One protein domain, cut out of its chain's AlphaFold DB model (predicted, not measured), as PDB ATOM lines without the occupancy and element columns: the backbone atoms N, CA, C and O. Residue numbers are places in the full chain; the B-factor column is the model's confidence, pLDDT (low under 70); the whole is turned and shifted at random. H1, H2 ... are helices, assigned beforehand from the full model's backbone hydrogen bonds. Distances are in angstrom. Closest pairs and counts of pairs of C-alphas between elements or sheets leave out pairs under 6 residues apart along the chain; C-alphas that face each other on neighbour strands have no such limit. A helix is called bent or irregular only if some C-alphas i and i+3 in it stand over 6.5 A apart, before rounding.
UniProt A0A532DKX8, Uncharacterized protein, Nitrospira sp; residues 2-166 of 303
ATOM      1  N   LYS A   2      13.562  26.356  22.325       92.81
ATOM      2  CA  LYS A   2      12.795  26.906  21.166       92.81
ATOM      3  C   LYS A   2      12.053  28.239  21.403       92.81
ATOM      4  O   LYS A   2      12.308  29.188  20.677       92.81
ATOM      5  N   LEU A   3      11.192  28.337  22.424       91.31
ATOM      6  CA  LEU A   3      10.453  29.576  22.727       91.31
ATOM      7  C   LEU A   3      11.358  30.745  23.160       91.31
ATOM      8  O   LEU A   3      11.155  31.871  22.725       91.31
ATOM      9  N   GLY A   4      12.366  30.473  23.994       89.50
ATOM     10  CA  GLY A   4      13.336  31.481  24.427       89.50
ATOM     11  C   GLY A   4      14.140  32.026  23.250       89.50
ATOM     12  O   GLY A   4      14.276  33.235  23.128       89.50
ATOM     13  N   LEU A   5      14.576  31.150  22.335       94.31
ATOM     14  CA  LEU A   5      15.238  31.554  21.090       94.31
ATOM     15  C   LEU A   5      14.308  32.390  20.193       94.31
ATOM     16  O   LEU A   5      14.735  33.413  19.675       94.31
ATOM     17  N   ALA A   6      13.038  31.992  20.050       93.94
ATOM     18  CA  ALA A   6      12.065  32.692  19.207       93.94
ATOM     19  C   ALA A   6      11.769  34.137  19.653       93.94
ATOM     20  O   ALA A   6      11.395  34.942  18.809       93.94
ATOM     21  N   VAL A   7      11.949  34.463  20.940       94.19
ATOM     22  CA  VAL A   7      11.822  35.835  21.469       94.19
ATOM     23  C   VAL A   7      13.181  36.542  21.522       94.19
ATOM     24  O   VAL A   7      13.310  37.668  21.052       94.19
ATOM     25  N   PHE A   8      14.216  35.888  22.058       94.44
ATOM     26  CA  PHE A   8      15.538  36.496  22.255       94.44
ATOM     27  C   PHE A   8      16.229  36.862  20.935       94.44
ATOM     28  O   PHE A   8      16.805  37.940  20.825       94.44
ATOM     29  N   TRP A   9      16.161  35.991  19.924       95.00
ATOM     30  CA  TRP A   9      16.858  36.194  18.651       95.00
ATOM     31  C   TRP A   9      16.380  37.443  17.889       95.00
ATOM     32  O   TRP A   9      17.221  38.291  17.591       95.00
ATOM     33  N   PRO A  10      15.072  37.641  17.612       94.69
ATOM     34  CA  PRO A  10      14.616  38.886  16.997       94.69
ATOM     35  C   PRO A  10      14.788  40.104  17.916       94.69
ATOM     36  O   PRO A  10      15.091  41.175  17.402       94.69
ATOM     37  N   ALA A  11      14.663  39.973  19.245       94.00
ATOM     38  CA  ALA A  11      14.922  41.091  20.161       94.00
ATOM     39  C   ALA A  11      16.370  41.607  20.036       94.00
ATOM     40  O   ALA A  11      16.587  42.803  19.853       94.00
ATOM     41  N   PHE A  12      17.347  40.694  20.045       93.69
ATOM     42  CA  PHE A  12      18.767  40.995  19.843       93.69
ATOM     43  C   PHE A  12      19.028  41.669  18.487       93.69
ATOM     44  O   PHE A  12      19.629  42.742  18.432       93.69
ATOM     45  N   TRP A  13      18.527  41.093  17.390       93.94
ATOM     46  CA  TRP A  13      18.750  41.644  16.047       93.94
ATOM     47  C   TRP A  13      18.010  42.959  15.768       93.94
ATOM     48  O   TRP A  13      18.444  43.705  14.895       93.94
ATOM     49  N   MET A  14      16.951  43.290  16.515       92.19
ATOM     50  CA  MET A  14      16.325  44.614  16.442       92.19
ATOM     51  C   MET A  14      17.171  45.706  17.111       92.19
ATOM     52  O   MET A  14      17.192  46.826  16.605       92.19
ATOM     53  N   THR A  15      17.881  45.420  18.212       91.56
ATOM     54  CA  THR A  15      18.644  46.465  18.926       91.56
ATOM     55  C   THR A  15      20.108  46.566  18.513       91.56
ATOM     56  O   THR A  15      20.655  47.666  18.563       91.56
ATOM     57  N   VAL A  16      20.743  45.487  18.036       92.19
ATOM     58  CA  VAL A  16      22.155  45.506  17.600       92.19
ATOM     59  C   VAL A  16      22.460  46.591  16.550       92.19
ATOM     60  O   VAL A  16      23.373  47.378  16.804       92.19
ATOM     61  N   PRO A  17      21.719  46.734  15.428       92.50
ATOM     62  CA  PRO A  17      22.004  47.778  14.439       92.50
ATOM     63  C   PRO A  17      21.882  49.193  15.017       92.50
ATOM     64  O   PRO A  17      22.704  50.056  14.726       92.50
ATOM     65  N   ILE A  18      20.893  49.418  15.890       88.94
ATOM     66  CA  ILE A  18      20.646  50.720  16.522       88.94
ATOM     67  C   ILE A  18      21.791  51.062  17.490       88.94
ATOM     68  O   ILE A  18      22.333  52.165  17.436       88.94
ATOM     69  N   LYS A  19      22.228  50.103  18.321       90.62
ATOM     70  CA  LYS A  19      23.378  50.272  19.229       90.62
ATOM     71  C   LYS A  19      24.689  50.500  18.476       90.62
ATOM     72  O   LYS A  19      25.509  51.286  18.941       90.62
ATOM     73  N   LEU A  20      24.882  49.863  17.319       91.12
ATOM     74  CA  LEU A  20      26.049  50.102  16.464       91.12
ATOM     75  C   LEU A  20      26.050  51.526  15.889       91.12
ATOM     76  O   LEU A  20      27.079  52.192  15.956       91.12
ATOM     77  N   VAL A  21      24.909  52.030  15.402       87.88
ATOM     78  CA  VAL A  21      24.791  53.433  14.954       87.88
ATOM     79  C   VAL A  21      25.066  54.407  16.107       87.88
ATOM     80  O   VAL A  21      25.835  55.346  15.929       87.88
ATOM     81  N   ILE A  22      24.528  54.154  17.305       87.00
ATOM     82  CA  ILE A  22      24.813  54.956  18.510       87.00
ATOM     83  C   ILE A  22      26.313  54.934  18.853       87.00
ATOM     84  O   ILE A  22      26.897  55.987  19.095       87.00
ATOM     85  N   GLY A  23      26.957  53.763  18.834       88.94
ATOM     86  CA  GLY A  23      28.394  53.630  19.097       88.94
ATOM     87  C   GLY A  23      29.270  54.359  18.072       88.94
ATOM     88  O   GLY A  23      30.269  54.970  18.446       88.94
ATOM     89  N   LEU A  24      28.875  54.359  16.796       88.19
ATOM     90  CA  LEU A  24      29.551  55.122  15.741       88.19
ATOM     91  C   LEU A  24      29.358  56.638  15.904       88.19
ATOM     92  O   LEU A  24      30.301  57.391  15.673       88.19
ATOM     93  N   LEU A  25      28.178  57.092  16.343       86.12
ATOM     94  CA  LEU A  25      27.921  58.506  16.644       86.12
ATOM     95  C   LEU A  25      28.720  58.994  17.862       86.12
ATOM     96  O   LEU A  25      29.266  60.094  17.817       86.12
ATOM     97  N   LEU A  26      28.852  58.175  18.911       87.75
ATOM     98  CA  LEU A  26      29.736  58.468  20.047       87.75
ATOM     99  C   LEU A  26      31.195  58.614  19.590       87.75
ATOM    100  O   LEU A  26      31.830  59.623  19.895       87.75
ATOM    101  N   LEU A  27      31.690  57.660  18.790       88.44
ATOM    102  CA  LEU A  27      33.047  57.698  18.237       88.44
ATOM    103  C   LEU A  27      33.280  58.956  17.379       88.44
ATOM    104  O   LEU A  27      34.321  59.598  17.498       88.44
ATOM    105  N   ALA A  28      32.301  59.338  16.550       84.38
ATOM    106  CA  ALA A  28      32.351  60.551  15.732       84.38
ATOM    107  C   ALA A  28      32.331  61.847  16.568       84.38
ATOM    108  O   ALA A  28      32.934  62.839  16.164       84.38
ATOM    109  N   ALA A  29      31.701  61.829  17.746       83.50
ATOM    110  CA  ALA A  29      31.743  62.910  18.734       83.50
ATOM    111  C   ALA A  29      33.011  62.889  19.621       83.50
ATOM    112  O   ALA A  29      33.084  63.622  20.607       83.50
ATOM    113  N   GLY A  30      33.998  62.036  19.318       86.50
ATOM    114  CA  GLY A  30      35.235  61.896  20.095       86.50
ATOM    115  C   GLY A  30      35.081  61.144  21.424       86.50
ATOM    116  O   GLY A  30      36.042  61.057  22.186       86.50
ATOM    117  N   MET A  31      33.904  60.579  21.713       88.31
ATOM    118  CA  MET A  31      33.644  59.786  22.915       88.31
ATOM    119  C   MET A  31      33.805  58.296  22.612       88.31
ATOM    120  O   MET A  31      33.010  57.696  21.890       88.31
ATOM    121  N   HIS A  32      34.824  57.666  23.187       89.38
ATOM    122  CA  HIS A  32      35.068  56.244  22.980       89.38
ATOM    123  C   HIS A  32      33.956  55.395  23.650       89.38
ATOM    124  O   HIS A  32      33.742  55.529  24.858       89.38
ATOM    125  N   PRO A  33      33.235  54.509  22.924       87.44
ATOM    126  CA  PRO A  33      32.061  53.796  23.461       87.44
ATOM    127  C   PRO A  33      32.333  52.837  24.630       87.44
ATOM    128  O   PRO A  33      31.392  52.348  25.251       87.44
ATOM    129  N   TRP A  34      33.604  52.541  24.896       86.62
ATOM    130  CA  TRP A  34      34.060  51.586  25.909       86.62
ATOM    131  C   TRP A  34      34.612  52.275  27.165       86.62
ATOM    132  O   TRP A  34      34.816  51.616  28.183       86.62
ATOM    133  N   ASP A  35      34.806  53.595  27.116       91.00
ATOM    134  CA  ASP A  35      35.198  54.401  28.269       91.00
ATOM    135  C   ASP A  35      33.967  54.664  29.144       91.00
ATOM    136  O   ASP A  35      32.857  54.814  28.635       91.00
ATOM    137  N   MET A  36      34.150  54.781  30.463       88.25
ATOM    138  CA  MET A  36      33.057  54.910  31.443       88.25
ATOM    139  C   MET A  36      31.918  55.890  31.060       88.25
ATOM    140  O   MET A  36      30.760  55.486  31.188       88.25
ATOM    141  N   PRO A  37      32.161  57.129  30.569       86.88
ATOM    142  CA  PRO A  37      31.068  58.014  30.148       86.88
ATOM    143  C   PRO A  37      30.356  57.539  28.870       86.88
ATOM    144  O   PRO A  37      29.125  57.567  28.818       86.88
ATOM    145  N   GLY A  38      31.095  57.060  27.862       85.00
ATOM    146  CA  GLY A  38      30.525  56.560  26.603       85.00
ATOM    147  C   GLY A  38      29.727  55.272  26.807       85.00
ATOM    148  O   GLY A  38      28.592  55.161  26.341       85.00
ATOM    149  N   LEU A  39      30.275  54.343  27.593       89.12
ATOM    150  CA  LEU A  39      29.621  53.101  27.996       89.12
ATOM    151  C   LEU A  39      28.371  53.373  28.844       89.12
ATOM    152  O   LEU A  39      27.329  52.764  28.610       89.12
ATOM    153  N   GLY A  40      28.448  54.309  29.797       87.75
ATOM    154  CA  GLY A  40      27.309  54.724  30.618       87.75
ATOM    155  C   GLY A  40      26.165  55.304  29.782       87.75
ATOM    156  O   GLY A  40      25.016  54.887  29.940       87.75
ATOM    157  N   PHE A  41      26.474  56.198  28.839       87.06
ATOM    158  CA  PHE A  41      25.490  56.745  27.900       87.06
ATOM    159  C   PHE A  41      24.865  55.650  27.020       87.06
ATOM    160  O   PHE A  41      23.640  55.573  26.903       87.06
ATOM    161  N   LEU A  42      25.692  54.770  26.442       88.69
ATOM    162  CA  LEU A  42      25.232  53.679  25.581       88.69
ATOM    163  C   LEU A  42      24.331  52.707  26.359       88.69
ATOM    164  O   LEU A  42      23.279  52.326  25.849       88.69
ATOM    165  N   LEU A  43      24.669  52.370  27.609       87.88
ATOM    166  CA  LEU A  43      23.826  51.557  28.494       87.88
ATOM    167  C   LEU A  43      22.476  52.226  28.790       87.88
ATOM    168  O   LEU A  43      21.441  51.580  28.620       87.88
ATOM    169  N   VAL A  44      22.458  53.505  29.179       89.06
ATOM    170  CA  VAL A  44      21.208  54.238  29.466       89.06
ATOM    171  C   VAL A  44      20.298  54.286  28.236       89.06
ATOM    172  O   VAL A  44      19.102  54.016  28.352       89.06
ATOM    173  N   LEU A  45      20.855  54.547  27.050       88.12
ATOM    174  CA  LEU A  45      20.099  54.584  25.795       88.12
ATOM    175  C   LEU A  45      19.706  53.177  25.289       88.12
ATOM    176  O   LEU A  45      18.698  53.023  24.599       88.12
ATOM    177  N   SER A  46      20.447  52.133  25.676       89.94
ATOM    178  CA  SER A  46      20.141  50.727  25.377       89.94
ATOM    179  C   SER A  46      18.891  50.222  26.103       89.94
ATOM    180  O   SER A  46      18.129  49.454  25.522       89.94
ATOM    181  N   ILE A  47      18.658  50.647  27.350       90.56
ATOM    182  CA  ILE A  47      17.540  50.169  28.188       90.56
ATOM    183  C   ILE A  47      16.165  50.306  27.499       90.56
ATOM    184  O   ILE A  47      15.489  49.282  27.356       90.56
ATOM    185  N   PRO A  48      15.721  51.493  27.028       90.81
ATOM    186  CA  PRO A  48      14.420  51.626  26.369       90.81
ATOM    187  C   PRO A  48      14.345  50.851  25.045       90.81
ATOM    188  O   PRO A  48      13.295  50.284  24.737       90.81
ATOM    189  N   LEU A  49      15.451  50.762  24.295       91.06
ATOM    190  CA  LEU A  49      15.526  49.984  23.053       91.06
ATOM    191  C   LEU A  49      15.337  48.483  23.314       91.06
ATOM    192  O   LEU A  49      14.580  47.828  22.599       91.06
ATOM    193  N   ASP A  50      15.980  47.939  24.349       92.88
ATOM    194  CA  ASP A  50      15.858  46.525  24.715       92.88
ATOM    195  C   ASP A  50      14.470  46.202  25.293       92.88
ATOM    196  O   ASP A  50      13.886  45.182  24.927       92.88
ATOM    197  N   ILE A  51      13.892  47.077  26.128       92.94
ATOM    198  CA  ILE A  51      12.505  46.942  26.621       92.94
ATOM    199  C   ILE A  51      11.511  46.906  25.449       92.94
ATOM    200  O   ILE A  51      10.633  46.038  25.406       92.94
ATOM    201  N   TRP A  52      11.663  47.818  24.481       92.12
ATOM    202  CA  TRP A  52      10.843  47.858  23.270       92.12
ATOM    203  C   TRP A  52      11.012  46.588  22.428       92.12
ATOM    204  O   TRP A  52      10.019  45.949  22.075       92.12
ATOM    205  N   ALA A  53      12.250  46.167  22.166       92.81
ATOM    206  CA  ALA A  53      12.540  45.009  21.329       92.81
ATOM    207  C   ALA A  53      12.069  43.687  21.953       92.81
ATOM    208  O   ALA A  53      11.472  42.871  21.247       92.81
ATOM    209  N   TYR A  54      12.242  43.487  23.267       94.00
ATOM    210  CA  TYR A  54      11.628  42.356  23.975       94.00
ATOM    211  C   TYR A  54      10.098  42.426  23.924       94.00
ATOM    212  O   TYR A  54       9.455  41.395  23.731       94.00
ATOM    213  N   GLY A  55       9.506  43.619  24.038       92.31
ATOM    214  CA  GLY A  55       8.064  43.822  23.894       92.31
ATOM    215  C   GLY A  55       7.544  43.388  22.521       92.31
ATOM    216  O   GLY A  55       6.626  42.570  22.443       92.31
ATOM    217  N   VAL A  56       8.156  43.876  21.440       91.62
ATOM    218  CA  VAL A  56       7.780  43.531  20.059       91.62
ATOM    219  C   VAL A  56       8.002  42.038  19.785       91.62
ATOM    220  O   VAL A  56       7.084  41.365  19.318       91.62
ATOM    221  N   ALA A  57       9.178  41.502  20.125       93.38
ATOM    222  CA  ALA A  57       9.541  40.105  19.878       93.38
ATOM    223  C   ALA A  57       8.727  39.089  20.695       93.38
ATOM    224  O   ALA A  57       8.502  37.967  20.242       93.38
ATOM    225  N   ALA A  58       8.299  39.445  21.907       92.88
ATOM    226  CA  ALA A  58       7.451  38.573  22.708       92.88
ATOM    227  C   ALA A  58       6.002  38.606  22.213       92.88
ATOM    228  O   ALA A  58       5.395  37.551  22.039       92.88
ATOM    229  N   ARG A  59       5.456  39.796  21.931       91.06
ATOM    230  CA  ARG A  59       4.066  39.946  21.477       91.06
ATOM    231  C   ARG A  59       3.796  39.257  20.128       91.06
ATOM    232  O   ARG A  59       2.753  38.615  20.020       91.06
ATOM    233  N   THR A  60       4.720  39.295  19.153       91.25
ATOM    234  CA  THR A  60       4.585  38.505  17.902       91.25
ATOM    235  C   THR A  60       4.455  37.017  18.204       91.25
ATOM    236  O   THR A  60       3.502  36.370  17.781       91.25
ATOM    237  N   VAL A  61       5.382  36.464  18.989       92.31
ATOM    238  CA  VAL A  61       5.412  35.035  19.325       92.31
ATOM    239  C   VAL A  61       4.157  34.608  20.094       92.31
ATOM    240  O   VAL A  61       3.644  33.517  19.843       92.31
ATOM    241  N   PHE A  62       3.636  35.452  20.987       91.88
ATOM    242  CA  PHE A  62       2.402  35.179  21.729       91.88
ATOM    243  C   PHE A  62       1.181  35.147  20.798       91.88
ATOM    244  O   PHE A  62       0.469  34.144  20.773       91.88
ATOM    245  N   LEU A  63       0.972  36.181  19.979       89.81
ATOM    246  CA  LEU A  63      -0.221  36.291  19.132       89.81
ATOM    247  C   LEU A  63      -0.177  35.349  17.914       89.81
ATOM    248  O   LEU A  63      -1.144  34.631  17.663       89.81
ATOM    249  N   GLU A  64       0.939  35.298  17.183       88.31
ATOM    250  CA  GLU A  64       1.058  34.515  15.941       88.31
ATOM    251  C   GLU A  64       1.223  33.011  16.196       88.31
ATOM    252  O   GLU A  64       0.618  32.194  15.501       88.31
ATOM    253  N   ARG A  65       2.077  32.630  17.161       89.38
ATOM    254  CA  ARG A  65       2.521  31.230  17.335       89.38
ATOM    255  C   ARG A  65       1.855  30.501  18.493       89.38
ATOM    256  O   ARG A  65       1.807  29.275  18.465       89.38
ATOM    257  N   LEU A  66       1.395  31.226  19.512       89.94
ATOM    258  CA  LEU A  66       0.783  30.645  20.712       89.94
ATOM    259  C   LEU A  66      -0.710  30.970  20.847       89.94
ATOM    260  O   LEU A  66      -1.389  30.313  21.630       89.94
ATOM    261  N   ARG A  67      -1.213  31.956  20.088       89.19
ATOM    262  CA  ARG A  67      -2.566  32.527  20.208       89.19
ATOM    263  C   ARG A  67      -2.928  32.885  21.652       89.19
ATOM    264  O   ARG A  67      -4.039  32.625  22.109       89.19
ATOM    265  N   THR A  68      -1.987  33.484  22.378       90.50
ATOM    266  CA  THR A  68      -2.225  34.034  23.715       90.50
ATOM    267  C   THR A  68      -2.163  35.556  23.699       90.50
ATOM    268  O   THR A  68      -1.342  36.155  23.004       90.50
ATOM    269  N   GLN A  69      -3.017  36.193  24.497       88.88
ATOM    270  CA  GLN A  69      -2.949  37.627  24.729       88.88
ATOM    271  C   GLN A  69      -1.678  37.928  25.538       88.88
ATOM    272  O   GLN A  69      -1.474  37.319  26.596       88.88
ATOM    273  N   PRO A  70      -0.801  38.829  25.063       89.06
ATOM    274  CA  PRO A  70       0.385  39.226  25.805       89.06
ATOM    275  C   PRO A  70      -0.021  40.038  27.046       89.06
ATOM    276  O   PRO A  70      -0.810  40.971  26.905       89.06
ATOM    277  N   PRO A  71       0.522  39.738  28.242       88.19
ATOM    278  CA  PRO A  71       0.312  40.565  29.426       88.19
ATOM    279  C   PRO A  71       0.740  42.026  29.225       88.19
ATOM    280  O   PRO A  71       1.672  42.324  28.466       88.19
ATOM    281  N   ASP A  72       0.116  42.939  29.963       86.94
ATOM    282  CA  ASP A  72       0.564  44.329  30.010       86.94
ATOM    283  C   ASP A  72       1.992  44.433  30.563       86.94
ATOM    284  O   ASP A  72       2.436  43.644  31.402       86.94
ATOM    285  N   GLY A  73       2.768  45.376  30.025       87.12
ATOM    286  CA  GLY A  73       4.177  45.540  30.390       87.12
ATOM    287  C   GLY A  73       5.112  44.385  29.989       87.12
ATOM    288  O   GLY A  73       6.258  44.389  30.437       87.12
ATOM    289  N   LEU A  74       4.693  43.425  29.144       91.00
ATOM    290  CA  LEU A  74       5.481  42.229  28.769       91.00
ATOM    291  C   LEU A  74       6.942  42.513  28.362       91.00
ATOM    292  O   LEU A  74       7.830  41.731  28.690       91.00
ATOM    293  N   GLY A  75       7.208  43.632  27.678       91.38
ATOM    294  CA  GLY A  75       8.573  44.039  27.324       91.38
ATOM    295  C   GLY A  75       9.439  44.367  28.543       91.38
ATOM    296  O   GLY A  75      10.557  43.873  28.649       91.38
ATOM    297  N   LEU A  76       8.903  45.124  29.506       93.88
ATOM    298  CA  LEU A  76       9.593  45.491  30.746       93.88
ATOM    299  C   LEU A  76       9.761  44.283  31.681       93.88
ATOM    300  O   LEU A  76      10.824  44.108  32.280       93.88
ATOM    301  N   THR A  77       8.735  43.429  31.791       94.81
ATOM    302  CA  THR A  77       8.792  42.238  32.654       94.81
ATOM    303  C   THR A  77       9.758  41.185  32.123       94.81
ATOM    304  O   THR A  77      10.484  40.588  32.917       94.81
ATOM    305  N   LEU A  78       9.840  40.987  30.802       95.31
ATOM    306  CA  LEU A  78      10.868  40.136  30.198       95.31
ATOM    307  C   LEU A  78      12.254  40.782  30.219       95.31
ATOM    308  O   LEU A  78      13.221  40.063  30.454       95.31
ATOM    309  N   TRP A  79      12.364  42.101  30.025       96.12
ATOM    310  CA  TRP A  79      13.646  42.806  30.084       96.12
ATOM    311  C   TRP A  79      14.312  42.660  31.455       96.12
ATOM    312  O   TRP A  79      15.453  42.209  31.512       96.12
ATOM    313  N   TRP A  80      13.624  42.950  32.569       95.94
ATOM    314  CA  TRP A  80      14.278  42.844  33.882       95.94
ATOM    315  C   TRP A  80      14.594  41.384  34.241       95.94
ATOM    316  O   TRP A  80      15.655  41.105  34.798       95.94
ATOM    317  N   GLN A  81      13.722  40.438  33.862       95.38
ATOM    318  CA  GLN A  81      13.965  39.003  34.042       95.38
ATOM    319  C   GLN A  81      15.175  38.524  33.226       95.38
ATOM    320  O   GLN A  81      15.968  37.728  33.730       95.38
ATOM    321  N   ALA A  82      15.356  39.032  32.002       94.81
ATOM    322  CA  ALA A  82      16.539  38.782  31.185       94.81
ATOM    323  C   ALA A  82      17.792  39.429  31.793       94.81
ATOM    324  O   ALA A  82      18.814  38.759  31.891       94.81
ATOM    325  N   THR A  83      17.718  40.675  32.265       94.31
ATOM    326  CA  THR A  83      18.840  41.374  32.909       94.31
ATOM    327  C   THR A  83      19.295  40.667  34.188       94.31
ATOM    328  O   THR A  83      20.490  40.427  34.342       94.31
ATOM    329  N   LEU A  84      18.380  40.237  35.066       96.00
ATOM    330  CA  LEU A  84      18.740  39.441  36.248       96.00
ATOM    331  C   LEU A  84      19.288  38.058  35.860       96.00
ATOM    332  O   LEU A  84      20.256  37.592  36.463       96.00
ATOM    333  N   LEU A  85      18.719  37.409  34.834       95.94
ATOM    334  CA  LEU A  85      19.265  36.153  34.319       95.94
ATOM    335  C   LEU A  85      20.695  36.347  33.800       95.94
ATOM    336  O   LEU A  85      21.554  35.544  34.130       95.94
ATOM    337  N   ILE A  86      20.970  37.404  33.036       93.88
ATOM    338  CA  ILE A  86      22.303  37.708  32.496       93.88
ATOM    339  C   ILE A  86      23.276  38.079  33.623       93.88
ATOM    340  O   ILE A  86      24.391  37.568  33.634       93.88
ATOM    341  N   ALA A  87      22.859  38.872  34.612       95.06
ATOM    342  CA  ALA A  87      23.705  39.242  35.746       95.06
ATOM    343  C   ALA A  87      24.168  38.019  36.561       95.06
ATOM    344  O   ALA A  87      25.346  37.911  36.898       95.06
ATOM    345  N   ILE A  88      23.271  37.065  36.839       96.25
ATOM    346  CA  ILE A  88      23.604  35.861  37.620       96.25
ATOM    347  C   ILE A  88      24.227  34.778  36.726       96.25
ATOM    348  O   ILE A  88      25.341  34.313  36.968       96.25
ATOM    349  N   TYR A  89      23.514  34.362  35.677       95.75
ATOM    350  CA  TYR A  89      23.913  33.242  34.822       95.75
ATOM    351  C   TYR A  89      25.049  33.601  33.860       95.75
ATOM    352  O   TYR A  89      25.867  32.739  33.554       95.75
ATOM    353  N   GLY A  90      25.143  34.853  33.404       94.38
ATOM    354  CA  GLY A  90      26.262  35.330  32.587       94.38
ATOM    355  C   GLY A  90      27.568  35.361  33.377       94.38
ATOM    356  O   GLY A  90      28.567  34.834  32.899       94.38
ATOM    357  N   THR A  91      27.543  35.850  34.622       95.38
ATOM    358  CA  THR A  91      28.701  35.797  35.537       95.38
ATOM    359  C   THR A  91      29.131  34.352  35.814       95.38
ATOM    360  O   THR A  91      30.309  34.020  35.691       95.38
ATOM    361  N   LEU A  92      28.178  33.457  36.100       95.38
ATOM    362  CA  LEU A  92      28.462  32.030  36.286       95.38
ATOM    363  C   LEU A  92      28.994  31.360  35.002       95.38
ATOM    364  O   LEU A  92      29.895  30.529  35.072       95.38
ATOM    365  N   THR A  93      28.486  31.750  33.831       95.69
ATOM    366  CA  THR A  93      28.969  31.276  32.522       95.69
ATOM    367  C   THR A  93      30.392  31.755  32.248       95.69
ATOM    368  O   THR A  93      31.214  30.957  31.809       95.69
ATOM    369  N   TYR A  94      30.713  33.016  32.548       96.62
ATOM    370  CA  TYR A  94      32.060  33.571  32.405       96.62
ATOM    371  C   TYR A  94      33.081  32.787  33.242       96.62
ATOM    372  O   TYR A  94      34.091  32.334  32.707       96.62
ATOM    373  N   VAL A  95      32.774  32.535  34.519       97.12
ATOM    374  CA  VAL A  95      33.631  31.736  35.415       97.12
ATOM    375  C   VAL A  95      33.764  30.286  34.927       97.12
ATOM    376  O   VAL A  95      34.873  29.760  34.856       97.12
ATOM    377  N   ALA A  96      32.661  29.640  34.532       96.31
ATOM    378  CA  ALA A  96      32.682  28.258  34.047       96.31
ATOM    379  C   ALA A  96      33.466  28.090  32.730       96.31
ATOM    380  O   ALA A  96      34.192  27.110  32.567       96.31
ATOM    381  N   VAL A  97      33.355  29.047  31.802       96.88
ATOM    382  CA  VAL A  97      34.135  29.067  30.551       96.88
ATOM    383  C   VAL A  97      35.603  29.415  30.819       96.88
ATOM    384  O   VAL A  97      36.471  28.878  30.136       96.88
ATOM    385  N   GLY A  98      35.897  30.230  31.839       96.00
ATOM    386  CA  GLY A  98      37.255  30.473  32.338       96.00
ATOM    387  C   GLY A  98      37.955  29.176  32.749       96.00
ATOM    388  O   GLY A  98      38.949  28.800  32.128       96.00
ATOM    389  N   TYR A  99      37.378  28.427  33.694       96.69
ATOM    390  CA  TYR A  99      37.933  27.133  34.120       96.69
ATOM    391  C   TYR A  99      37.992  26.097  32.986       96.69
ATOM    392  O   TYR A  99      38.957  25.335  32.892       96.69
ATOM    393  N   ALA A 100      36.997  26.073  32.090       96.06
ATOM    394  CA  ALA A 100      37.025  25.196  30.918       96.06
ATOM    395  C   ALA A 100      38.190  25.537  29.974       96.06
ATOM    396  O   ALA A 100      38.857  24.626  29.483       96.06
ATOM    397  N   LYS A 101      38.468  26.832  29.762       97.00
ATOM    398  CA  LYS A 101      39.622  27.300  28.989       97.00
ATOM    399  C   LYS A 101      40.933  26.916  29.669       97.00
ATOM    400  O   LYS A 101      41.794  26.359  28.999       97.00
ATOM    401  N   GLU A 102      41.083  27.179  30.966       96.50
ATOM    402  CA  GLU A 102      42.295  26.853  31.734       96.50
ATOM    403  C   GLU A 102      42.629  25.357  31.643       96.50
ATOM    404  O   GLU A 102      43.724  24.991  31.199       96.50
ATOM    405  N   GLY A 103      41.657  24.487  31.942       95.50
ATOM    406  CA  GLY A 103      41.812  23.037  31.813       95.50
ATOM    407  C   GLY A 103      42.132  22.596  30.380       95.50
ATOM    408  O   GLY A 103      43.035  21.784  30.169       95.50
ATOM    409  N   ALA A 104      41.460  23.175  29.380       95.88
ATOM    410  CA  ALA A 104      41.740  22.892  27.975       95.88
ATOM    411  C   ALA A 104      43.149  23.342  27.550       95.88
ATOM    412  O   ALA A 104      43.818  22.616  26.814       95.88
ATOM    413  N   THR A 105      43.643  24.488  28.038       95.44
ATOM    414  CA  THR A 105      45.018  24.947  27.776       95.44
ATOM    415  C   THR A 105      46.070  24.083  28.470       95.44
ATOM    416  O   THR A 105      47.104  23.812  27.866       95.44
ATOM    417  N   ALA A 106      45.802  23.567  29.675       95.56
ATOM    418  CA  ALA A 106      46.711  22.650  30.367       95.56
ATOM    419  C   ALA A 106      46.837  21.298  29.634       95.56
ATOM    420  O   ALA A 106      47.948  20.820  29.395       95.56
ATOM    421  N   VAL A 107      45.711  20.715  29.203       94.75
ATOM    422  CA  VAL A 107      45.697  19.488  28.380       94.75
ATOM    423  C   VAL A 107      46.354  19.725  27.016       94.75
ATOM    424  O   VAL A 107      47.115  18.881  26.544       94.75
ATOM    425  N   THR A 108      46.118  20.890  26.407       94.38
ATOM    426  CA  THR A 108      46.773  21.298  25.156       94.38
ATOM    427  C   THR A 108      48.288  21.354  25.329       94.38
ATOM    428  O   THR A 108      48.996  20.705  24.566       94.38
ATOM    429  N   ALA A 109      48.794  22.054  26.349       92.69
ATOM    430  CA  ALA A 109      50.228  22.172  26.611       92.69
ATOM    431  C   ALA A 109      50.905  20.799  26.753       92.69
ATOM    432  O   ALA A 109      51.917  20.558  26.098       92.69
ATOM    433  N   TRP A 110      50.295  19.880  27.515       94.25
ATOM    434  CA  TRP A 110      50.767  18.498  27.656       94.25
ATOM    435  C   TRP A 110      50.826  17.752  26.312       94.25
ATOM    436  O   TRP A 110      51.836  17.123  26.002       94.25
ATOM    437  N   ILE A 111      49.800  17.872  25.461       92.50
ATOM    438  CA  ILE A 111      49.809  17.277  24.112       92.50
ATOM    439  C   ILE A 111      50.923  17.892  23.244       92.50
ATOM    440  O   ILE A 111      51.645  17.163  22.556       92.50
ATOM    441  N   MET A 112      51.136  19.210  23.312       92.38
ATOM    442  CA  MET A 112      52.177  19.891  22.531       92.38
ATOM    443  C   MET A 112      53.615  19.505  22.935       92.38
ATOM    444  O   MET A 112      54.541  19.771  22.163       92.38
ATOM    445  N   GLU A 113      53.837  18.840  24.077       92.06
ATOM    446  CA  GLU A 113      55.148  18.269  24.431       92.06
ATOM    447  C   GLU A 113      55.519  17.023  23.610       92.06
ATOM    448  O   GLU A 113      56.708  16.690  23.520       92.06
ATOM    449  N   PHE A 114      54.540  16.351  22.998       91.31
ATOM    450  CA  PHE A 114      54.764  15.197  22.121       91.31
ATOM    451  C   PHE A 114      54.972  15.617  20.657       91.31
ATOM    452  O   PHE A 114      55.748  14.986  19.942       91.31
ATOM    453  N   LEU A 115      54.377  16.733  20.213       88.75
ATOM    454  CA  LEU A 115      54.477  17.241  18.834       88.75
ATOM    455  C   LEU A 115      55.738  18.107  18.590       88.75
ATOM    456  O   LEU A 115      55.704  19.108  17.876       88.75
ATOM    457  N   LYS A 116      56.888  17.712  19.155       84.69
ATOM    458  CA  LYS A 116      58.168  18.456  19.070       84.69
ATOM    459  C   LYS A 116      58.762  18.578  17.657       84.69
ATOM    460  O   LYS A 116      59.634  19.413  17.452       84.69
ATOM    461  N   ALA A 117      58.305  17.766  16.701       89.88
ATOM    462  CA  ALA A 117      58.779  17.770  15.313       89.88
ATOM    463  C   ALA A 117      57.977  18.695  14.367       89.88
ATOM    464  O   ALA A 117      58.303  18.783  13.187       89.88
ATOM    465  N   VAL A 118      56.919  19.353  14.857       89.69
ATOM    466  CA  VAL A 118      55.986  20.140  14.032       89.69
ATOM    467  C   VAL A 118      56.476  21.591  13.847       89.69
ATOM    468  O   VAL A 118      56.910  22.205  14.827       89.69
ATOM    469  N   PRO A 119      56.392  22.181  12.634       93.31
ATOM    470  CA  PRO A 119      56.745  23.581  12.389       93.31
ATOM    471  C   PRO A 119      55.983  24.577  13.275       93.31
ATOM    472  O   PRO A 119      54.806  24.397  13.580       93.31
ATOM    473  N   ILE A 120      56.624  25.696  13.630       90.94
ATOM    474  CA  ILE A 120      56.085  26.694  14.580       90.94
ATOM    475  C   ILE A 120      54.704  27.237  14.153       90.94
ATOM    476  O   ILE A 120      53.838  27.438  15.002       90.94
ATOM    477  N   ALA A 121      54.474  27.436  12.852       90.31
ATOM    478  CA  ALA A 121      53.193  27.925  12.331       90.31
ATOM    479  C   ALA A 121      52.046  26.914  12.526       90.31
ATOM    480  O   ALA A 121      50.956  27.288  12.957       90.31
ATOM    481  N   GLU A 122      52.305  25.629  12.266       92.44
ATOM    482  CA  GLU A 122      51.362  24.532  12.516       92.44
ATOM    483  C   GLU A 122      51.159  24.302  14.018       92.44
ATOM    484  O   GLU A 122      50.047  24.023  14.460       92.44
ATOM    485  N   LYS A 123      52.208  24.498  14.829       90.44
ATOM    486  CA  LYS A 123      52.112  24.405  16.288       90.44
ATOM    487  C   LYS A 123      51.045  25.359  16.839       90.44
ATOM    488  O   LYS A 123      50.209  24.931  17.628       90.44
ATOM    489  N   ILE A 124      51.039  26.617  16.386       90.94
ATOM    490  CA  ILE A 124      50.088  27.648  16.836       90.94
ATOM    491  C   ILE A 124      48.650  27.328  16.400       90.94
ATOM    492  O   ILE A 124      47.720  27.531  17.180       90.94
ATOM    493  N   SER A 125      48.437  26.821  15.180       94.06
ATOM    494  CA  SER A 125      47.086  26.488  14.707       94.06
ATOM    495  C   SER A 125      46.519  25.245  15.400       94.06
ATOM    496  O   SER A 125      45.350  25.258  15.791       94.06
ATOM    497  N   ILE A 126      47.342  24.216  15.633       92.81
ATOM    498  CA  ILE A 126      46.969  23.035  16.427       92.81
ATOM    499  C   ILE A 126      46.642  23.450  17.864       92.81
ATOM    500  O   ILE A 126      45.571  23.108  18.358       92.81
ATOM    501  N   GLU A 127      47.517  24.223  18.514       94.06
ATOM    502  CA  GLU A 127      47.320  24.719  19.881       94.06
ATOM    503  C   GLU A 127      46.006  25.506  20.008       94.06
ATOM    504  O   GLU A 127      45.186  25.201  20.877       94.06
ATOM    505  N   LEU A 128      45.759  26.456  19.099       95.38
ATOM    506  CA  LEU A 128      44.529  27.249  19.080       95.38
ATOM    507  C   LEU A 128      43.280  26.372  18.934       95.38
ATOM    508  O   LEU A 128      42.324  26.551  19.690       95.38
ATOM    509  N   VAL A 129      43.259  25.422  17.995       96.12
ATOM    510  CA  VAL A 129      42.108  24.518  17.799       96.12
ATOM    511  C   VAL A 129      41.899  23.624  19.027       96.12
ATOM    512  O   VAL A 129      40.764  23.467  19.481       96.12
ATOM    513  N   LEU A 130      42.979  23.086  19.597       95.25
ATOM    514  CA  LEU A 130      42.933  22.077  20.653       95.25
ATOM    515  C   LEU A 130      42.361  22.610  21.977       95.25
ATOM    516  O   LEU A 130      41.590  21.891  22.614       95.25
ATOM    517  N   TRP A 131      42.621  23.874  22.348       95.69
ATOM    518  CA  TRP A 131      41.927  24.490  23.490       95.69
ATOM    519  C   TRP A 131      40.604  25.175  23.112       95.69
ATOM    520  O   TRP A 131      39.659  25.153  23.910       95.69
ATOM    521  N   SER A 132      40.484  25.774  21.920       96.06
ATOM    522  CA  SER A 132      39.276  26.540  21.570       96.06
ATOM    523  C   SER A 132      38.060  25.661  21.279       96.06
ATOM    524  O   SER A 132      36.955  26.048  21.664       96.06
ATOM    525  N   VAL A 133      38.221  24.472  20.687       97.00
ATOM    526  CA  VAL A 133      37.106  23.542  20.420       97.00
ATOM    527  C   VAL A 133      36.385  23.108  21.708       97.00
ATOM    528  O   VAL A 133      35.184  23.374  21.805       97.00
ATOM    529  N   PRO A 134      37.040  22.512  22.729       96.50
ATOM    530  CA  PRO A 134      36.356  22.136  23.969       96.50
ATOM    531  C   PRO A 134      35.796  23.353  24.720       96.50
ATOM    532  O   PRO A 134      34.663  23.300  25.201       96.50
ATOM    533  N   THR A 135      36.517  24.481  24.743       96.25
ATOM    534  CA  THR A 135      36.026  25.736  25.344       96.25
ATOM    535  C   THR A 135      34.743  26.227  24.657       96.25
ATOM    536  O   THR A 135      33.784  26.620  25.324       96.25
ATOM    537  N   THR A 136      34.681  26.141  23.325       96.62
ATOM    538  CA  THR A 136      33.508  26.527  22.523       96.62
ATOM    539  C   THR A 136      32.341  25.566  22.734       96.62
ATOM    540  O   THR A 136      31.204  26.017  22.852       96.62
ATOM    541  N   LEU A 137      32.588  24.257  22.854       97.44
ATOM    542  CA  LEU A 137      31.541  23.277  23.173       97.44
ATOM    543  C   LEU A 137      30.920  23.537  24.556       97.44
ATOM    544  O   LEU A 137      29.694  23.498  24.687       97.44
ATOM    545  N   VAL A 138      31.731  23.875  25.565       97.56
ATOM    546  CA  VAL A 138      31.237  24.274  26.897       97.56
ATOM    547  C   VAL A 138      30.434  25.578  26.820       97.56
ATOM    548  O   VAL A 138      29.321  25.637  27.347       97.56
ATOM    549  N   LEU A 139      30.933  26.597  26.112       96.56
ATOM    550  CA  LEU A 139      30.216  27.861  25.902       96.56
ATOM    551  C   LEU A 139      28.862  27.651  25.198       96.56
ATOM    552  O   LEU A 139      27.854  28.213  25.628       96.56
ATOM    553  N   LEU A 140      28.808  26.817  24.155       96.88
ATOM    554  CA  LEU A 140      27.571  26.478  23.443       96.88
ATOM    555  C   LEU A 140      26.580  25.726  24.343       96.88
ATOM    556  O   LEU A 140      25.386  26.029  24.323       96.88
ATOM    557  N   LEU A 141      27.055  24.787  25.165       97.50
ATOM    558  CA  LEU A 141      26.225  24.056  26.126       97.50
ATOM    559  C   LEU A 141      25.627  24.998  27.187       97.50
ATOM    560  O   LEU A 141      24.432  24.910  27.486       97.50
ATOM    561  N   LEU A 142      26.413  25.945  27.704       96.81
ATOM    562  CA  LEU A 142      25.939  26.961  28.650       96.81
ATOM    563  C   LEU A 142      24.955  27.941  27.985       96.81
ATOM    564  O   LEU A 142      23.878  28.202  28.522       96.81
ATOM    565  N   LEU A 143      25.226  28.397  26.760       95.38
ATOM    566  CA  LEU A 143      24.298  29.228  25.981       95.38
ATOM    567  C   LEU A 143      22.952  28.511  25.741       95.38
ATOM    568  O   LEU A 143      21.882  29.111  25.890       95.38
ATOM    569  N   MET A 144      22.984  27.207  25.455       96.00
ATOM    570  CA  MET A 144      21.792  26.359  25.320       96.00
ATOM    571  C   MET A 144      20.996  26.244  26.629       96.00
ATOM    572  O   MET A 144      19.759  26.294  26.600       96.00
ATOM    573  N   ILE A 145      21.675  26.144  27.779       96.56
ATOM    574  CA  ILE A 145      21.049  26.185  29.111       96.56
ATOM    575  C   ILE A 145      20.423  27.563  29.365       96.56
ATOM    576  O   ILE A 145      19.240  27.620  29.713       96.56
ATOM    577  N   GLY A 146      21.137  28.662  29.105       95.31
ATOM    578  CA  GLY A 146      20.639  30.038  29.238       95.31
ATOM    579  C   GLY A 146      19.364  30.292  28.421       95.31
ATOM    580  O   GLY A 146      18.339  30.704  28.973       95.31
ATOM    581  N   LEU A 147      19.351  29.911  27.138       95.62
ATOM    582  CA  LEU A 147      18.151  29.943  26.280       95.62
ATOM    583  C   LEU A 147      17.028  28.999  26.760       95.62
ATOM    584  O   LEU A 147      15.858  29.141  26.375       95.62
ATOM    585  N   SER A 148      17.343  28.001  27.587       96.38
ATOM    586  CA  SER A 148      16.345  27.153  28.242       96.38
ATOM    587  C   SER A 148      15.772  27.766  29.517       96.38
ATOM    588  O   SER A 148      14.565  27.635  29.732       96.38
ATOM    589  N   LEU A 149      16.582  28.486  30.296       96.56
ATOM    590  CA  LEU A 149      16.156  29.262  31.463       96.56
ATOM    591  C   LEU A 149      15.298  30.466  31.049       96.56
ATOM    592  O   LEU A 149      14.162  30.580  31.514       96.56
ATOM    593  N   PHE A 150      15.744  31.274  30.082       96.19
ATOM    594  CA  PHE A 150      14.917  32.342  29.506       96.19
ATOM    595  C   PHE A 150      13.631  31.767  28.887       96.19
ATOM    596  O   PHE A 150      12.522  32.211  29.173       96.19
ATOM    597  N   GLY A 151      13.740  30.651  28.157       95.06
ATOM    598  CA  GLY A 151      12.583  29.902  27.658       95.06
ATOM    599  C   GLY A 151      11.696  29.246  28.734       95.06
ATOM    600  O   GLY A 151      10.652  28.694  28.382       95.06
ATOM    601  N   ARG A 152      12.069  29.244  30.022       95.44
ATOM    602  CA  ARG A 152      11.173  28.938  31.159       95.44
ATOM    603  C   ARG A 152      10.489  30.213  31.670       95.44
ATOM    604  O   ARG A 152       9.295  30.154  31.943       95.44
ATOM    605  N   MET A 153      11.193  31.346  31.724       94.75
ATOM    606  CA  MET A 153      10.622  32.657  32.078       94.75
ATOM    607  C   MET A 153       9.505  33.059  31.107       94.75
ATOM    608  O   MET A 153       8.372  33.257  31.540       94.75
ATOM    609  N   VAL A 154       9.764  33.028  29.793       94.25
ATOM    610  CA  VAL A 154       8.740  33.323  28.770       94.25
ATOM    611  C   VAL A 154       7.528  32.387  28.906       94.25
ATOM    612  O   VAL A 154       6.396  32.845  28.830       94.25
ATOM    613  N   ARG A 155       7.727  31.091  29.206       93.56
ATOM    614  CA  ARG A 155       6.614  30.142  29.438       93.56
ATOM    615  C   ARG A 155       5.741  30.493  30.648       93.56
ATOM    616  O   ARG A 155       4.546  30.228  30.592       93.56
ATOM    617  N   ARG A 156       6.296  31.094  31.709       92.31
ATOM    618  CA  ARG A 156       5.493  31.594  32.845       92.31
ATOM    619  C   ARG A 156       4.594  32.755  32.413       92.31
ATOM    620  O   ARG A 156       3.421  32.755  32.756       92.31
ATOM    621  N   GLN A 157       5.119  33.675  31.602       92.31
ATOM    622  CA  GLN A 157       4.338  34.788  31.046       92.31
ATOM    623  C   GLN A 157       3.246  34.298  30.072       92.31
ATOM    624  O   GLN A 157       2.133  34.812  30.095       92.31
ATOM    625  N   VAL A 158       3.522  33.260  29.268       91.00
ATOM    626  CA  VAL A 158       2.510  32.604  28.410       91.00
ATOM    627  C   VAL A 158       1.392  31.977  29.243       91.00
ATOM    628  O   VAL A 158       0.230  32.154  28.906       91.00
ATOM    629  N   ALA A 159       1.727  31.276  30.332       90.00
ATOM    630  CA  ALA A 159       0.747  30.619  31.202       90.00
ATOM    631  C   ALA A 159      -0.128  31.599  32.012       90.00
ATOM    632  O   ALA A 159      -1.178  31.200  32.507       90.00
ATOM    633  N   ALA A 160       0.291  32.862  32.141       87.38
ATOM    634  CA  ALA A 160      -0.520  33.950  32.694       87.38
ATOM    635  C   ALA A 160      -1.363  34.685  31.626       87.38
ATOM    636  O   ALA A 160      -2.268  35.442  31.972       87.38
ATOM    637  N   GLY A 161      -1.070  34.482  30.336       82.56
ATOM    638  CA  GLY A 161      -1.817  35.063  29.221       82.56
ATOM    639  C   GLY A 161      -3.121  34.312  28.945       82.56
ATOM    640  O   GLY A 161      -3.201  33.092  29.085       82.56
ATOM    641  N   ARG A 162      -4.158  35.038  28.515       86.06
ATOM    642  CA  ARG A 162      -5.448  34.440  28.122       86.06
ATOM    643  C   ARG A 162      -5.353  33.833  26.713       86.06
ATOM    644  O   ARG A 162      -4.682  34.431  25.869       86.06
ATOM    645  N   PRO A 163      -6.006  32.697  26.411       89.19
ATOM    646  CA  PRO A 163      -6.124  32.208  25.035       89.19
ATOM    647  C   PRO A 163      -6.896  33.209  24.156       89.19
ATOM    648  O   PRO A 163      -7.627  34.062  24.662       89.19
ATOM    649  N   THR A 164      -6.683  33.147  22.840       86.56
ATOM    650  CA  THR A 164      -7.218  34.105  21.861       86.56
ATOM    651  C   THR A 164      -7.842  33.379  20.672       86.56
ATOM    652  O   THR A 164      -7.143  32.954  19.754       86.56
ATOM    653  N   ASP A 165      -9.171  33.315  20.648       86.62
ATOM    654  CA  ASP A 165      -9.949  32.642  19.594       86.62
ATOM    655  C   ASP A 165     -10.230  33.539  18.368       86.62
ATOM    656  O   ASP A 165     -11.120  33.272  17.563       86.62
ATOM    657  N   LEU A 166      -9.471  34.631  18.213       86.44
ATOM    658  CA  LEU A 166      -9.606  35.548  17.082       86.44
ATOM    659  C   LEU A 166      -9.218  34.875  15.758       86.44
ATOM    660  O   LEU A 166      -8.255  34.111  15.664       86.44
TER     661      LEU A 166
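AT A GLANCE: This is residues 2 to 166 of the 303 residues of an uncharacterized protein of Nitrospira sp (UniProt A0A532DKX8). Two helical hairpins are set as an L: a long one of H3 and H4, kinked along its length, makes the longest axis, and a second one of H1b and H2 runs off crosswise near the end where H3 begins and H4 ends. H1a, the first arm of the bent helix H1, sits at the corner of the L, packed on H2 and on H4. The printed part has 165 residues with four named helices, in the order H1, H2, H3, H4, and no named strand; the class is all helix. The whole is loose, with a radius of gyration of the C-alphas of 21.1 A, and only just elongated, with spans of 70 by 43 by 24 A.

HOW THE PARTS SIT: H4, residues 120 to 160, is the longest helix, and it touches H3, residues 74 to 112, as a hairpin. They run opposite ways at a shallow tilt of 24 degrees, and their closest C-alphas, those of Ala 104 and Trp 131, are 4.8 A apart. Residues 147 to 155 of H4 touch residues 2 to 5 of H1a, residues 2 to 14, about perpendicular at 73 degrees; the closest C-alphas are those of Gly 4 and Gly 151, 3.7 A apart. Residues 74 to 79 of H3 touch residues 50 to 59 of H2, residues 36 to 66, only just about perpendicular at 72 degrees, with the C-alphas of Gly 55 and Gly 75 closest at 3.5 A. H1a touches residues 50 to 61 of H2, opposite ways at a steep tilt of 46 degrees, with the C-alphas of Ala 11 and Ala 53 closest at 4.7 A. H1b, residues 17 to 28, forms a hairpin with H2, touching its residues 38 to 46 at a shallow tilt of 13 degrees; the closest C-alphas, those of Leu 26 and Gly 38, are 6.9 A apart. H1b is apart from H3 and H4, and H1a is apart from H3. In H1b every O i to N i+4 pair is within hydrogen-bond range; the counts are 8 of 9 in H1a, 24 of 27 in H2, 34 of 35 in H3 and 35 of 37 in H4.

IN THESE COORDINATES: H4 is 59.9 A long and ends at C-alpha 160, (-0.520, 33.950, 32.694), with a kink of 27 degrees near residue 134. H3 is 52.1 A long, with a kink of 29 degrees near residue 90. H2 is 41.8 A long, with a kink of 32 degrees near residue 48. H1, residues 2 to 28, was assigned as one helix by its hydrogen bonds but is bent, with C-alphas 14 and 17 6.8 A apart. H1a begins at C-alpha 2, (12.795, 26.906, 21.166), and is 18.7 A long; H1b is 16.5 A long.

THE WHOLE: The C-alphas of Ala 117 and Leu 166, the two farthest apart, are 70.7 A apart. The printed part has no cut, and the three links between helices are short. The mean pLDDT of the printed part is 92.3, and no printed residue is under 70.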